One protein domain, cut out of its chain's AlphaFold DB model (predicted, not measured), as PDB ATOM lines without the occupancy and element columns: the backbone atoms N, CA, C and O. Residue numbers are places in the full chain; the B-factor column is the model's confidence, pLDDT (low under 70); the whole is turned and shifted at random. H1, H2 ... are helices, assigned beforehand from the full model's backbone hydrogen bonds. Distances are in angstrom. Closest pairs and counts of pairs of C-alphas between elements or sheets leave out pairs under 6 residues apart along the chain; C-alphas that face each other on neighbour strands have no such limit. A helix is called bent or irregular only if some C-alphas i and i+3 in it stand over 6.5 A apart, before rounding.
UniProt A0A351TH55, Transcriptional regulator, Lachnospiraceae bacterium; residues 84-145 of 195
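What this domain is: This is residues 84 to 145 of the 195 residues of the protein "Transcriptional regulator" of Lachnospiraceae bacterium (UniProt A0A351TH55). Two helices make an open V with unequal arms: the long H1 runs most of the length, the chain turns through residues 119 to 125, and the shorter H2 folds back beside part of H1 with a gap between them. No core is formed, and H1 makes the long axis. The printed part has 62 residues with two named helices, H1 then H2, and no named strand; its class is all helix. It is extended, with a radius of gyration of the C-alphas of 17.5 A, and spans 58 by 27 by 10 A.

Where its parts are: Find C-alpha 84 at (-40.668, -52.020, 15.282); from there H1, residues 84 to 118, runs 51.3 A to C-alpha 118 at (9.716, -47.296, 23.747). After the link, H2, residues 126 to 145, runs 28.8 A and ends at C-alpha 145, at (-20.652, -50.936, 36.959). H2 is neither bent nor irregular, but only just: C-alphas 140 and 143 are 6.2 A apart.

How they stand to each other: Look first at x, which rises along H1 and falls along H2. The two helices are apart, with no C-alpha of the one within 8 A of the other, and a short link of 7 residues joins them. Residues 84 to 115 of H1 and 128 to 145 of H2 stand free, as do residues 117 to 126. In the backbone, 29 of 31 O i to N i+4 pairs of H1 and 14 of 16 of H2 are within hydrogen-bond range.

The domain as a whole: The two C-alphas farthest apart, those of Ile 84 and Arg 123, are 57.9 A apart. The printed part has no cut. The mean pLDDT of the printed part is 72.9; look for values under 70 at residues 84 to 95, 121 to 129 and 140 to 145.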
ATOM      1  N   ILE A  84     -41.439 -51.173  14.353       64.44
ATOM      2  CA  ILE A  84     -40.668 -52.020  15.282       64.44
ATOM      3  C   ILE A  84     -39.284 -52.357  14.701       64.44
ATOM      4  O   ILE A  84     -38.298 -52.369  15.438       64.44
ATOM      5  N   ALA A  85     -39.181 -52.595  13.392       67.25
ATOM      6  CA  ALA A  85     -37.908 -52.828  12.713       67.25
ATOM      7  C   ALA A  85     -37.009 -51.582  12.761       67.25
ATOM      8  O   ALA A  85     -35.837 -51.686  13.126       67.25
ATOM      9  N   ASP A  86     -37.573 -50.403  12.496       68.12
ATOM     10  CA  ASP A  86     -36.844 -49.136  12.589       68.12
ATOM     11  C   ASP A  86     -36.474 -48.788  14.037       68.12
ATOM     12  O   ASP A  86     -35.349 -48.358  14.298       68.12
ATOM     13  N   TYR A  87     -37.354 -49.058  15.008       66.06
ATOM     14  CA  TYR A  87     -37.058 -48.856  16.431       66.06
ATOM     15  C   TYR A  87     -35.883 -49.729  16.909       66.06
ATOM     16  O   TYR A  87     -34.960 -49.235  17.561       66.06
ATOM     17  N   ASN A  88     -35.856 -51.005  16.510       63.62
ATOM     18  CA  ASN A  88     -34.770 -51.927  16.856       63.62
ATOM     19  C   ASN A  88     -33.421 -51.527  16.230       63.62
ATOM     20  O   ASN A  88     -32.366 -51.744  16.835       63.62
ATOM     21  N   ASN A  89     -33.435 -50.931  15.034       65.62
ATOM     22  CA  ASN A  89     -32.219 -50.474  14.360       65.62
ATOM     23  C   ASN A  89     -31.641 -49.209  15.022       65.62
ATOM     24  O   ASN A  89     -30.426 -49.122  15.210       65.62
ATOM     25  N   VAL A  90     -32.492 -48.276  15.464       63.34
ATOM     26  CA  VAL A  90     -32.071 -47.039  16.151       63.34
ATOM     27  C   VAL A  90     -31.476 -47.320  17.538       63.34
ATOM     28  O   VAL A  90     -30.445 -46.738  17.889       63.34
ATOM     29  N   GLU A  91     -32.052 -48.248  18.315       61.06
ATOM     30  CA  GLU A  91     -31.470 -48.652  19.606       61.06
ATOM     31  C   GLU A  91     -30.085 -49.298  19.430       61.06
ATOM     32  O   GLU A  91     -29.148 -49.001  20.179       61.06
ATOM     33  N   ARG A  92     -29.916 -50.139  18.398       58.59
ATOM     34  CA  ARG A  92     -28.660 -50.858  18.127       58.59
ATOM     35  C   ARG A  92     -27.524 -49.930  17.674       58.59
ATOM     36  O   ARG A  92     -26.354 -50.191  17.983       58.59
ATOM     37  N   GLU A  93     -27.831 -48.829  16.995       63.09
ATOM     38  CA  GLU A  93     -26.821 -47.859  16.555       63.09
ATOM     39  C   GLU A  93     -26.160 -47.097  17.712       63.09
ATOM     40  O   GLU A  93     -24.960 -46.804  17.676       63.09
ATOM     41  N   PHE A  94     -26.917 -46.780  18.758       62.94
ATOM     42  CA  PHE A  94     -26.434 -45.971  19.874       62.94
ATOM     43  C   PHE A  94     -25.420 -46.714  20.748       62.94
ATOM     44  O   PHE A  94     -24.395 -46.147  21.144       62.94
ATOM     45  N   PHE A  95     -25.678 -47.997  21.011       64.50
ATOM     46  CA  PHE A  95     -24.748 -48.852  21.746       64.50
ATOM     47  C   PHE A  95     -23.469 -49.096  20.946       64.50
ATOM     48  O   PHE A  95     -22.378 -48.976  21.503       64.50
ATOM     49  N   SER A  96     -23.596 -49.334  19.638       71.50
ATOM     50  CA  SER A  96     -22.453 -49.592  18.758       71.50
ATOM     51  C   SER A  96     -21.518 -48.382  18.677       71.50
ATOM     52  O   SER A  96     -20.316 -48.514  18.893       71.50
ATOM     53  N   LYS A  97     -22.059 -47.171  18.486       75.12
ATOM     54  CA  LYS A  97     -21.261 -45.933  18.412       75.12
ATOM     55  C   LYS A  97     -20.566 -45.608  19.739       75.12
ATOM     56  O   LYS A  97     -19.374 -45.304  19.749       75.12
ATOM     57  N   ARG A  98     -21.273 -45.723  20.871       80.38
ATOM     58  CA  ARG A  98     -20.687 -45.503  22.209       80.38
ATOM     59  C   ARG A  98     -19.585 -46.513  22.525       80.38
ATOM     60  O   ARG A  98     -18.551 -46.130  23.065       80.38
ATOM     61  N   MET A  99     -19.780 -47.777  22.154       76.88
ATOM     62  CA  MET A  99     -18.788 -48.833  22.348       76.88
ATOM     63  C   MET A  99     -17.555 -48.622  21.460       76.88
ATOM     64  O   MET A  99     -16.437 -48.705  21.959       76.88
ATOM     65  N   CYS A 100     -17.735 -48.247  20.188       84.50
ATOM     66  CA  CYS A 100     -16.628 -47.914  19.287       84.50
ATOM     67  C   CYS A 100     -15.796 -46.726  19.789       84.50
ATOM     68  O   CYS A 100     -14.571 -46.789  19.740       84.50
ATOM     69  N   ILE A 101     -16.431 -45.672  20.315       87.19
ATOM     70  CA  ILE A 101     -15.715 -44.506  20.858       87.19
ATOM     71  C   ILE A 101     -14.886 -44.896  22.090       87.19
ATOM     72  O   ILE A 101     -13.724 -44.510  22.193       87.19
ATOM     73  N   MET A 102     -15.438 -45.707  23.000       81.44
ATOM     74  CA  MET A 102     -14.688 -46.204  24.162       81.44
ATOM     75  C   MET A 102     -13.501 -47.087  23.759       81.44
ATOM     76  O   MET A 102     -12.415 -46.930  24.316       81.44
ATOM     77  N   LEU A 103     -13.678 -47.965  22.767       84.88
ATOM     78  CA  LEU A 103     -12.594 -48.794  22.240       84.88
ATOM     79  C   LEU A 103     -11.509 -47.944  21.572       84.88
ATOM     80  O   LEU A 103     -10.333 -48.138  21.858       84.88
ATOM     81  N   ALA A 104     -11.884 -46.962  20.748       89.38
ATOM     82  CA  ALA A 104     -10.932 -46.060  20.103       89.38
ATOM     83  C   ALA A 104     -10.098 -45.277  21.132       89.38
ATOM     84  O   ALA A 104      -8.876 -45.238  21.019       89.38
ATOM     85  N   MET A 105     -10.726 -44.725  22.177       89.88
ATOM     86  CA  MET A 105     -10.005 -44.046  23.264       89.88
ATOM     87  C   MET A 105      -9.045 -44.989  24.006       89.88
ATOM     88  O   MET A 105      -7.926 -44.590  24.325       89.88
ATOM     89  N   ALA A 106      -9.447 -46.241  24.243       86.31
ATOM     90  CA  ALA A 106      -8.593 -47.242  24.879       86.31
ATOM     91  C   ALA A 106      -7.382 -47.616  24.007       86.31
ATOM     92  O   ALA A 106      -6.261 -47.677  24.513       86.31
ATOM     93  N   PHE A 107      -7.580 -47.805  22.697       91.69
ATOM     94  CA  PHE A 107      -6.488 -48.054  21.750       91.69
ATOM     95  C   PHE A 107      -5.523 -46.871  21.669       91.69
ATOM     96  O   PHE A 107      -4.313 -47.074  21.702       91.69
ATOM     97  N   ILE A 108      -6.036 -45.639  21.632       92.38
ATOM     98  CA  ILE A 108      -5.201 -44.430  21.653       92.38
ATOM     99  C   ILE A 108      -4.366 -44.382  22.939       92.38
ATOM    100  O   ILE A 108      -3.159 -44.170  22.872       92.38
ATOM    101  N   GLY A 109      -4.972 -44.646  24.102       86.81
ATOM    102  CA  GLY A 109      -4.249 -44.710  25.375       86.81
ATOM    103  C   GLY A 109      -3.166 -45.795  25.401       86.81
ATOM    104  O   GLY A 109      -2.063 -45.546  25.881       86.81
ATOM    105  N   MET A 110      -3.448 -46.972  24.833       87.06
ATOM    106  CA  MET A 110      -2.484 -48.070  24.710       87.06
ATOM    107  C   MET A 110      -1.308 -47.705  23.797       87.06
ATOM    108  O   MET A 110      -0.165 -48.001  24.132       87.06
ATOM    109  N   ILE A 111      -1.569 -47.030  22.674       89.88
ATOM    110  CA  ILE A 111      -0.520 -46.557  21.761       89.88
ATOM    111  C   ILE A 111       0.353 -45.511  22.458       89.88
ATOM    112  O   ILE A 111       1.574 -45.602  22.394       89.88
ATOM    113  N   VAL A 112      -0.250 -44.550  23.163       86.81
ATOM    114  CA  VAL A 112       0.494 -43.539  23.930       86.81
ATOM    115  C   VAL A 112       1.373 -44.200  24.993       86.81
ATOM    116  O   VAL A 112       2.543 -43.853  25.112       86.81
ATOM    117  N   PHE A 113       0.842 -45.190  25.715       82.56
ATOM    118  CA  PHE A 113       1.605 -45.964  26.694       82.56
ATOM    119  C   PHE A 113       2.788 -46.706  26.053       82.56
ATOM    120  O   PHE A 113       3.908 -46.604  26.540       82.56
ATOM    121  N   ALA A 114       2.564 -47.381  24.923       83.69
ATOM    122  CA  ALA A 114       3.619 -48.090  24.202       83.69
ATOM    123  C   ALA A 114       4.710 -47.141  23.675       83.69
ATOM    124  O   ALA A 114       5.892 -47.455  23.746       83.69
ATOM    125  N   VAL A 115       4.336 -45.958  23.175       86.12
ATOM    126  CA  VAL A 115       5.296 -44.943  22.704       86.12
ATOM    127  C   VAL A 115       6.155 -44.417  23.852       86.12
ATOM    128  O   VAL A 115       7.350 -44.199  23.677       86.12
ATOM    129  N   ILE A 116       5.558 -44.221  25.023       81.25
ATOM    130  CA  ILE A 116       6.246 -43.763  26.231       81.25
ATOM    131  C   ILE A 116       7.280 -44.786  26.720       81.25
ATOM    132  O   ILE A 116       8.395 -44.395  27.073       81.25
ATOM    133  N   ASP A 117       6.905 -46.065  26.715       77.25
ATOM    134  CA  ASP A 117       7.763 -47.196  27.081       77.25
ATOM    135  C   ASP A 117       8.956 -47.302  26.110       77.25
ATOM    136  O   ASP A 117      10.119 -47.240  26.509       77.25
ATOM    137  N   ILE A 118       8.681 -47.276  24.798       80.81
ATOM    138  CA  ILE A 118       9.716 -47.296  23.747       80.81
ATOM    139  C   ILE A 118      10.646 -46.075  23.828       80.81
ATOM    140  O   ILE A 118      11.847 -46.194  23.585       80.81
ATOM    141  N   ALA A 119      10.121 -44.897  24.173       80.00
ATOM    142  CA  ALA A 119      10.914 -43.679  24.323       80.00
ATOM    143  C   ALA A 119      11.822 -43.690  25.571       80.00
ATOM    144  O   ALA A 119      12.596 -42.749  25.760       80.00
ATOM    145  N   GLY A 120      11.743 -44.718  26.429       72.88
ATOM    146  CA  GLY A 120      12.606 -44.867  27.604       72.88
ATOM    147  C   GLY A 120      12.420 -43.760  28.649       72.88
ATOM    148  O   GLY A 120      13.315 -43.506  29.458       72.88
ATOM    149  N   LEU A 121      11.264 -43.084  28.642       63.25
ATOM    150  CA  LEU A 121      10.922 -41.986  29.561       63.25
ATOM    151  C   LEU A 121      10.562 -42.469  30.982       63.25
ATOM    152  O   LEU A 121      10.281 -41.653  31.866       63.25
ATOM    153  N   GLU A 122      10.647 -43.778  31.226       61.03
ATOM    154  CA  GLU A 122      10.337 -44.459  32.490       61.03
ATOM    155  C   GLU A 122      11.149 -43.959  33.695       61.03
ATOM    156  O   GLU A 122      10.758 -44.144  34.846       61.03
ATOM    157  N   ARG A 123      12.285 -43.289  33.460       56.31
ATOM    158  CA  ARG A 123      13.165 -42.793  34.532       56.31
ATOM    159  C   ARG A 123      12.657 -41.538  35.249       56.31
ATOM    160  O   ARG A 123      13.306 -41.085  36.190       56.31
ATOM    161  N   THR A 124      11.527 -40.965  34.831       63.25
ATOM    162  CA  THR A 124      10.955 -39.760  35.452       63.25
ATOM    163  C   THR A 124       9.756 -40.086  36.363       63.25
ATOM    164  O   THR A 124       8.808 -40.762  35.974       63.25
ATOM    165  N   GLN A 125       9.777 -39.539  37.590       56.81
ATOM    166  CA  GLN A 125       8.791 -39.735  38.675       56.81
ATOM    167  C   GLN A 125       7.286 -39.567  38.333       56.81
ATOM    168  O   GLN A 125       6.482 -40.254  38.967       56.81
ATOM    169  N   PRO A 126       6.831 -38.715  37.384       63.69
ATOM    170  CA  PRO A 126       5.393 -38.547  37.140       63.69
ATOM    171  C   PRO A 126       4.689 -39.781  36.544       63.69
ATOM    172  O   PRO A 126       3.462 -39.822  36.529       63.69
ATOM    173  N   TYR A 127       5.409 -40.815  36.095       65.19
ATOM    174  CA  TYR A 127       4.775 -42.032  35.571       65.19
ATOM    175  C   TYR A 127       4.110 -42.893  36.649       65.19
ATOM    176  O   TYR A 127       3.005 -43.404  36.443       65.19
ATOM    177  N   ALA A 128       4.721 -42.995  37.831       63.03
ATOM    178  CA  ALA A 128       4.171 -43.770  38.942       63.03
ATOM    179  C   ALA A 128       2.846 -43.178  39.459       63.03
ATOM    180  O   ALA A 128       1.933 -43.913  39.850       63.03
ATOM    181  N   THR A 129       2.701 -41.851  39.427       66.19
ATOM    182  CA  THR A 129       1.474 -41.165  39.854       66.19
ATOM    183  C   THR A 129       0.355 -41.311  38.823       66.19
ATOM    184  O   THR A 129      -0.785 -41.567  39.198       66.19
ATOM    185  N   ILE A 130       0.659 -41.247  37.526       71.88
ATOM    186  CA  ILE A 130      -0.351 -41.411  36.466       71.88
ATOM    187  C   ILE A 130      -0.883 -42.852  36.430       71.88
ATOM    188  O   ILE A 130      -2.098 -43.062  36.396       71.88
ATOM    189  N   VAL A 131      -0.001 -43.855  36.511       71.12
ATOM    190  CA  VAL A 131      -0.403 -45.274  36.520       71.12
ATOM    191  C   VAL A 131      -1.194 -45.627  37.785       71.12
ATOM    192  O   VAL A 131      -2.198 -46.336  37.700       71.12
ATOM    193  N   SER A 132      -0.813 -45.101  38.954       70.19
ATOM    194  CA  SER A 132      -1.556 -45.341  40.203       70.19
ATOM    195  C   SER A 132      -2.936 -44.671  40.219       70.19
ATOM    196  O   SER A 132      -3.894 -45.273  40.707       70.19
ATOM    197  N   LEU A 133      -3.084 -43.482  39.624       74.69
ATOM    198  CA  LEU A 133      -4.386 -42.833  39.441       74.69
ATOM    199  C   LEU A 133      -5.287 -43.619  38.476       74.69
ATOM    200  O   LEU A 133      -6.474 -43.802  38.759       74.69
ATOM    201  N   ALA A 134      -4.729 -44.150  37.383       74.94
ATOM    202  CA  ALA A 134      -5.459 -44.990  36.432       74.94
ATOM    203  C   ALA A 134      -5.942 -46.307  37.072       74.94
ATOM    204  O   ALA A 134      -7.118 -46.660  36.954       74.94
ATOM    205  N   TRP A 135      -5.081 -46.991  37.835       76.12
ATOM    206  CA  TRP A 135      -5.461 -48.167  38.631       76.12
ATOM    207  C   TRP A 135      -6.515 -47.841  39.694       76.12
ATOM    208  O   TRP A 135      -7.429 -48.636  39.928       76.12
ATOM    209  N   GLY A 136      -6.439 -46.656  40.304       76.94
ATOM    210  CA  GLY A 136      -7.456 -46.148  41.221       76.94
ATOM    211  C   GLY A 136      -8.827 -46.007  40.557       76.94
ATOM    212  O   GLY A 136      -9.824 -46.450  41.120       76.94
ATOM    213  N   TYR A 137      -8.876 -45.461  39.340       73.88
ATOM    214  CA  TYR A 137     -10.112 -45.267  38.577       73.88
ATOM    215  C   TYR A 137     -10.742 -46.596  38.127       73.88
ATOM    216  O   TYR A 137     -11.946 -46.809  38.278       73.88
ATOM    217  N   VAL A 138      -9.923 -47.546  37.659       75.19
ATOM    218  CA  VAL A 138     -10.380 -48.903  37.307       75.19
ATOM    219  C   VAL A 138     -10.934 -49.626  38.540       75.19
ATOM    220  O   VAL A 138     -11.999 -50.240  38.472       75.19
ATOM    221  N   ARG A 139     -10.276 -49.497  39.700       70.88
ATOM    222  CA  ARG A 139     -10.717 -50.119  40.959       70.88
ATOM    223  C   ARG A 139     -12.027 -49.539  41.500       70.88
ATOM    224  O   ARG A 139     -12.743 -50.257  42.191       70.88
ATOM    225  N   THR A 140     -12.353 -48.274  41.225       67.81
ATOM    226  CA  THR A 140     -13.586 -47.631  41.725       67.81
ATOM    227  C   THR A 140     -14.774 -47.767  40.774       67.81
ATOM    228  O   THR A 140     -15.912 -47.905  41.232       67.81
ATOM    229  N   ILE A 141     -14.539 -47.787  39.461       66.94
ATOM    230  CA  ILE A 141     -15.613 -47.853  38.457       66.94
ATOM    231  C   ILE A 141     -16.038 -49.288  38.140       66.94
ATOM    232  O   ILE A 141     -17.225 -49.550  37.940       66.94
ATOM    233  N   LEU A 142     -15.113 -50.249  38.157       58.88
ATOM    234  CA  LEU A 142     -15.429 -51.650  37.862       58.88
ATOM    235  C   LEU A 142     -16.455 -52.262  38.849       58.88
ATOM    236  O   LEU A 142     -17.403 -52.903  38.389       58.88
ATOM    237  N   PRO A 143     -16.378 -52.021  40.176       58.94
ATOM    238  CA  PRO A 143     -17.383 -52.514  41.116       58.94
ATOM    239  C   PRO A 143     -18.731 -51.804  40.979       58.94
ATOM    240  O   PRO A 143     -19.762 -52.440  41.155       58.94
ATOM    241  N   THR A 144     -18.746 -50.507  40.653       59.31
ATOM    242  CA  THR A 144     -19.988 -49.720  40.536       59.31
ATOM    243  C   THR A 144     -20.748 -50.004  39.238       59.31
ATOM    244  O   THR A 144     -21.978 -49.920  39.210       59.31
ATOM    245  N   ALA A 145     -20.045 -50.416  38.181       55.47
ATOM    246  CA  ALA A 145     -20.652 -50.936  36.959       55.47
ATOM    247  C   ALA A 145     -21.258 -52.343  37.156       55.47
ATOM    248  O   ALA A 145     -22.349 -52.610  36.654       55.47
TER     249      ALA A 145